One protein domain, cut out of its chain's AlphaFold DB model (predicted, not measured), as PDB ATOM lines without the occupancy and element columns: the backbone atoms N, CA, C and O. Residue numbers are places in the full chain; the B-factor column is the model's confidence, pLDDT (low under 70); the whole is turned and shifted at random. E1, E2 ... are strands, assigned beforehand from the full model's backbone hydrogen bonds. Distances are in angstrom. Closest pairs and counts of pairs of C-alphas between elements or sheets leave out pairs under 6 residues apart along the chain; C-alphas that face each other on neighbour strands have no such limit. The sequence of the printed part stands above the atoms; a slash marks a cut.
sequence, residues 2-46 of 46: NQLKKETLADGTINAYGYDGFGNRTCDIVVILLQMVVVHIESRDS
ATOM      1  N   ASN A   2     261.159 323.746 182.129       79.62
ATOM      2  CA  ASN A   2     259.873 324.079 181.515       79.62
ATOM      3  C   ASN A   2     259.799 323.391 180.142       79.62
ATOM      4  O   ASN A   2     260.338 323.911 179.169       79.62
ATOM      5  N   GLN A   3     259.236 322.184 180.092       86.38
ATOM      6  CA  GLN A   3     259.148 321.365 178.878       86.38
ATOM      7  C   GLN A   3     257.691 321.190 178.466       86.38
ATOM      8  O   GLN A   3     256.848 320.829 179.291       86.38
ATOM      9  N   LEU A   4     257.410 321.415 177.184       87.75
ATOM     10  CA  LEU A   4     256.084 321.229 176.612       87.75
ATOM     11  C   LEU A   4     255.803 319.731 176.471       87.75
ATOM     12  O   LEU A   4     256.344 319.087 175.589       87.75
ATOM     13  N   LYS A   5     254.967 319.164 177.342       87.88
ATOM     14  CA  LYS A   5     254.647 317.722 177.308       87.88
ATOM     15  C   LYS A   5     253.493 317.376 176.374       87.88
ATOM     16  O   LYS A   5     253.395 316.240 175.924       87.88
ATOM     17  N   LYS A   6     252.598 318.333 176.140       87.44
ATOM     18  CA  LYS A   6     251.448 318.181 175.256       87.44
ATOM     19  C   LYS A   6     250.996 319.528 174.717       87.44
ATOM     20  O   LYS A   6     251.090 320.526 175.431       87.44
ATOM     21  N   GLU A   7     250.434 319.522 173.524       90.88
ATOM     22  CA  GLU A   7     249.680 320.639 172.960       90.88
ATOM     23  C   GLU A   7     248.489 320.110 172.163       90.88
ATOM     24  O   GLU A   7     248.530 319.005 171.620       90.88
ATOM     25  N   THR A   8     247.429 320.908 172.115       88.50
ATOM     26  CA  THR A   8     246.269 320.658 171.263       88.50
ATOM     27  C   THR A   8     246.283 321.710 170.168       88.50
ATOM     28  O   THR A   8     246.269 322.907 170.465       88.50
ATOM     29  N   LEU A   9     246.340 321.268 168.918       87.19
ATOM     30  CA  LEU A   9     246.304 322.135 167.750       87.19
ATOM     31  C   LEU A   9     244.870 322.602 167.472       87.19
ATOM     32  O   LEU A   9     243.897 322.032 167.967       87.19
ATOM     33  N   ALA A  10     244.735 323.652 166.661       83.12
ATOM     34  CA  ALA A  10     243.436 324.231 166.318       83.12
ATOM     35  C   ALA A  10     242.517 323.263 165.545       83.12
ATOM     36  O   ALA A  10     241.301 323.415 165.588       83.12
ATOM     37  N   ASP A  11     243.092 322.268 164.867       80.44
ATOM     38  CA  ASP A  11     242.369 321.197 164.172       80.44
ATOM     39  C   ASP A  11     241.963 320.034 165.101       80.44
ATOM     40  O   ASP A  11     241.374 319.052 164.651       80.44
ATOM     41  N   GLY A  12     242.276 320.135 166.398       76.94
ATOM     42  CA  GLY A  12     241.966 319.125 167.405       76.94
ATOM     43  C   GLY A  12     243.011 318.018 167.557       76.94
ATOM     44  O   GLY A  12     242.879 317.190 168.466       76.94
ATOM     45  N   THR A  13     244.063 318.009 166.733       82.94
ATOM     46  CA  THR A  13     245.189 317.076 166.860       82.94
ATOM     47  C   THR A  13     245.915 317.308 168.180       82.94
ATOM     48  O   THR A  13     246.206 318.448 168.549       82.94
ATOM     49  N   ILE A  14     246.235 316.231 168.904       86.56
ATOM     50  CA  ILE A  14     247.045 316.316 170.120       86.56
ATOM     51  C   ILE A  14     248.451 315.812 169.822       86.56
ATOM     52  O   ILE A  14     248.646 314.641 169.501       86.56
ATOM     53  N   ASN A  15     249.439 316.677 170.027       87.19
ATOM     54  CA  ASN A  15     250.839 316.276 170.049       87.19
ATOM     55  C   ASN A  15     251.258 316.045 171.498       87.19
ATOM     56  O   ASN A  15     251.011 316.887 172.366       87.19
ATOM     57  N   ALA A  16     251.901 314.914 171.769       88.44
ATOM     58  CA  ALA A  16     252.512 314.604 173.051       88.44
ATOM     59  C   ALA A  16     254.012 314.348 172.876       88.44
ATOM     60  O   ALA A  16     254.440 313.736 171.898       88.44
ATOM     61  N   TYR A  17     254.804 314.799 173.846       88.69
ATOM     62  CA  TYR A  17     256.262 314.816 173.765       88.69
ATOM     63  C   TYR A  17     256.895 314.086 174.953       88.69
ATOM     64  O   TYR A  17     256.559 314.346 176.115       88.69
ATOM     65  N   GLY A  18     257.832 313.185 174.659       89.25
ATOM     66  CA  GLY A  18     258.706 312.539 175.643       89.25
ATOM     67  C   GLY A  18     260.069 313.226 175.714       89.25
ATOM     68  O   GLY A  18     260.583 313.662 174.685       89.25
ATOM     69  N   TYR A  19     260.658 313.308 176.911       89.81
ATOM     70  CA  TYR A  19     261.984 313.893 177.131       89.81
ATOM     71  C   TYR A  19     262.863 312.989 178.002       89.81
ATOM     72  O   TYR A  19     262.358 312.339 178.920       89.81
ATOM     73  N   ASP A  20     264.172 312.991 177.743       87.44
ATOM     74  CA  ASP A  20     265.171 312.361 178.612       87.44
ATOM     75  C   ASP A  20     265.511 313.236 179.843       87.44
ATOM     76  O   ASP A  20     265.031 314.363 180.001       87.44
ATOM     77  N   GLY A  21     266.366 312.720 180.733       87.38
ATOM     78  CA  GLY A  21     266.817 313.438 181.934       87.38
ATOM     79  C   GLY A  21     267.679 314.681 181.667       87.38
ATOM     80  O   GLY A  21     267.925 315.454 182.592       87.38
ATOM     81  N   PHE A  22     268.118 314.892 180.423       90.62
ATOM     82  CA  PHE A  22     268.892 316.056 179.981       90.62
ATOM     83  C   PHE A  22     268.027 317.080 179.232       90.62
ATOM     84  O   PHE A  22     268.445 318.217 179.021       90.62
ATOM     85  N   GLY A  23     266.795 316.704 178.893       87.88
ATOM     86  CA  GLY A  23     265.796 317.531 178.243       87.88
ATOM     87  C   GLY A  23     265.785 317.482 176.723       87.88
ATOM     88  O   GLY A  23     265.159 318.344 176.101       87.88
ATOM     89  N   ASN A  24     266.405 316.467 176.127       87.31
ATOM     90  CA  ASN A  24     266.250 316.176 174.705       87.31
ATOM     91  C   ASN A  24     264.915 315.471 174.465       87.31
ATOM     92  O   ASN A  24     264.499 314.642 175.276       87.31
ATOM     93  N   ARG A  25     264.246 315.776 173.346       88.88
ATOM     94  CA  ARG A  25     263.034 315.051 172.938       88.88
ATOM     95  C   ARG A  25     263.409 313.640 172.502       88.88
ATOM     96  O   ARG A  25     264.311 313.471 171.689       88.88
ATOM     97  N   THR A  26     262.707 312.646 173.032       89.12
ATOM     98  CA  THR A  26     262.928 311.227 172.713       89.12
ATOM     99  C   THR A  26     261.800 310.633 171.884       89.12
ATOM    100  O   THR A  26     262.004 309.624 171.214       89.12
ATOM    101  N   CYS A  27     260.605 311.225 171.953       77.12
ATOM    102  CA  CYS A  27     259.424 310.731 171.261       77.12
ATOM    103  C   CYS A  27     258.488 311.888 170.905       77.12
ATOM    104  O   CYS A  27     258.205 312.727 171.764       77.12
ATOM    105  N   ASP A  28     257.928 311.841 169.699       77.44
ATOM    106  CA  ASP A  28     256.790 312.649 169.272       77.44
ATOM    107  C   ASP A  28     255.623 311.688 169.019       77.44
ATOM    108  O   ASP A  28     255.685 310.815 168.151       77.44
ATOM    109  N   ILE A  29     254.577 311.791 169.835       77.38
ATOM    110  CA  ILE A  29     253.381 310.959 169.723       77.38
ATOM    111  C   ILE A  29     252.257 311.857 169.227       77.38
ATOM    112  O   ILE A  29     251.769 312.717 169.960       77.38
ATOM    113  N   VAL A  30     251.829 311.636 167.986       73.44
ATOM    114  CA  VAL A  30     250.613 312.257 167.455       73.44
ATOM    115  C   VAL A  30     249.431 311.420 167.930       73.44
ATOM    116  O   VAL A  30     249.152 310.342 167.406       73.44
ATOM    117  N   VAL A  31     248.750 311.902 168.965       72.19
ATOM    118  CA  VAL A  31     247.472 311.346 169.399       72.19
ATOM    119  C   VAL A  31     246.396 312.014 168.556       72.19
ATOM    120  O   VAL A  31     245.915 313.107 168.858       72.19
ATOM    121  N   ILE A  32     246.014 311.346 167.471       64.06
ATOM    122  CA  ILE A  32     244.852 311.751 166.685       64.06
ATOM    123  C   ILE A  32     243.618 311.360 167.494       64.06
ATOM    124  O   ILE A  32     243.129 310.232 167.416       64.06
ATOM    125  N   LEU A  33     243.112 312.285 168.307       64.19
ATOM    126  CA  LEU A  33     241.724 312.193 168.727       64.19
ATOM    127  C   LEU A  33     240.901 312.468 167.469       64.19
ATOM    128  O   LEU A  33     240.871 313.605 167.009       64.19
ATOM    129  N   LEU A  34     240.261 311.444 166.889       56.59
ATOM    130  CA  LEU A  34     239.154 311.674 165.959       56.59
ATOM    131  C   LEU A  34     238.091 312.438 166.746       56.59
ATOM    132  O   LEU A  34     237.275 311.846 167.453       56.59
ATOM    133  N   GLN A  35     238.153 313.764 166.700       63.25
ATOM    134  CA  GLN A  35     237.152 314.593 167.330       63.25
ATOM    135  C   GLN A  35     235.873 314.373 166.535       63.25
ATOM    136  O   GLN A  35     235.802 314.657 165.339       63.25
ATOM    137  N   MET A  36     234.899 313.749 167.199       52.22
ATOM    138  CA  MET A  36     233.546 313.599 166.696       52.22
ATOM    139  C   MET A  36     233.083 314.945 166.150       52.22
ATOM    140  O   MET A  36     232.968 315.905 166.902       52.22
ATOM    141  N   VAL A  37     232.861 314.968 164.839       51.19
ATOM    142  CA  VAL A  37     231.949 315.825 164.082       51.19
ATOM    143  C   VAL A  37     231.146 316.783 164.979       51.19
ATOM    144  O   VAL A  37     229.981 316.537 165.278       51.19
ATOM    145  N   VAL A  38     231.733 317.922 165.358       54.47
ATOM    146  CA  VAL A  38     230.936 319.128 165.595       54.47
ATOM    147  C   VAL A  38     230.654 319.672 164.205       54.47
ATOM    148  O   VAL A  38     231.301 320.582 163.698       54.47
ATOM    149  N   VAL A  39     229.693 319.034 163.537       55.19
ATOM    150  CA  VAL A  39     228.927 319.708 162.501       55.19
ATOM    151  C   VAL A  39     228.150 320.778 163.255       55.19
ATOM    152  O   VAL A  39     227.090 320.542 163.827       55.19
ATOM    153  N   HIS A  40     228.758 321.955 163.331       55.75
ATOM    154  CA  HIS A  40     228.096 323.196 163.674       55.75
ATOM    155  C   HIS A  40     227.102 323.492 162.543       55.75
ATOM    156  O   HIS A  40     227.369 324.270 161.630       55.75
ATOM    157  N   ILE A  41     225.955 322.803 162.560       57.31
ATOM    158  CA  ILE A  41     224.727 323.326 161.961       57.31
ATOM    159  C   ILE A  41     224.298 324.468 162.884       57.31
ATOM    160  O   ILE A  41     223.424 324.305 163.720       57.31
ATOM    161  N   GLU A  42     224.931 325.629 162.759       61.81
ATOM    162  CA  GLU A  42     224.327 326.889 163.199       61.81
ATOM    163  C   GLU A  42     224.194 327.786 161.983       61.81
ATOM    164  O   GLU A  42     224.924 328.749 161.792       61.81
ATOM    165  N   SER A  43     223.294 327.396 161.085       60.88
ATOM    166  CA  SER A  43     222.720 328.272 160.057       60.88
ATOM    167  C   SER A  43     221.489 327.609 159.437       60.88
ATOM    168  O   SER A  43     221.394 327.494 158.220       60.88
ATOM    169  N   ARG A  44     220.561 327.112 160.261       63.41
ATOM    170  CA  ARG A  44     219.180 326.817 159.847       63.41
ATOM    171  C   ARG A  44     218.257 326.935 161.051       63.41
ATOM    172  O   ARG A  44     217.796 325.931 161.558       63.41
ATOM    173  N   ASP A  45     218.021 328.161 161.482       62.94
ATOM    174  CA  ASP A  45     216.646 328.603 161.673       62.94
ATOM    175  C   ASP A  45     216.612 330.085 161.285       62.94
ATOM    176  O   ASP A  45     217.359 330.908 161.815       62.94
ATOM    177  N   SER A  46     215.858 330.343 160.216       57.97
ATOM    178  CA  SER A  46     215.555 331.651 159.632       57.97
ATOM    179  C   SER A  46     214.233 332.161 160.182       57.97
ATOM    180  O   SER A  46     213.412 331.320 160.607       57.97
TER     181      SER A  46
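Overview. This is residues 2 to 46 of the 46 residues of an uncharacterized protein of Bacillus toyonensis (UniProt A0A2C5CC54). With little regular structure, this is a small three-stranded antiparallel sheet, E1, E2, E3, from whose last strand a long tail runs on, residues 36 to 46 sticking out free. The 45 printed residues have three named strands and no named helix, 16 residues in named elements: all strand. The whole is extended, with a radius of gyration of the C-alphas of 16.7 A, spanning 59 by 19 by 8 A.

Along the chain. E2, residues 14 to 19, spans 16.7 A from C-alpha 14 at (247.045, 316.316, 170.120). E3, residues 25 to 31, spans 16.4 A and ends at C-alpha 31 (247.472, 311.346, 169.399). E1 is residues 6 to 8.

Arrangement. The strands form a meander, each the antiparallel neighbour of the one before. Hairpin E2 and E3 stands at 160 degrees, with N 16 and O 29 2.8 A apart. Hairpin E1 and E2 stands at 166 degrees, with N 7 and O 15 2.9 A apart. Both links are tight.

Size, cuts and confidence. The farthest C-alphas, Phe 22 and Ser 46, are 59.2 A apart. The printed part has no cut. Residues 32 to 46 have pLDDT under 70.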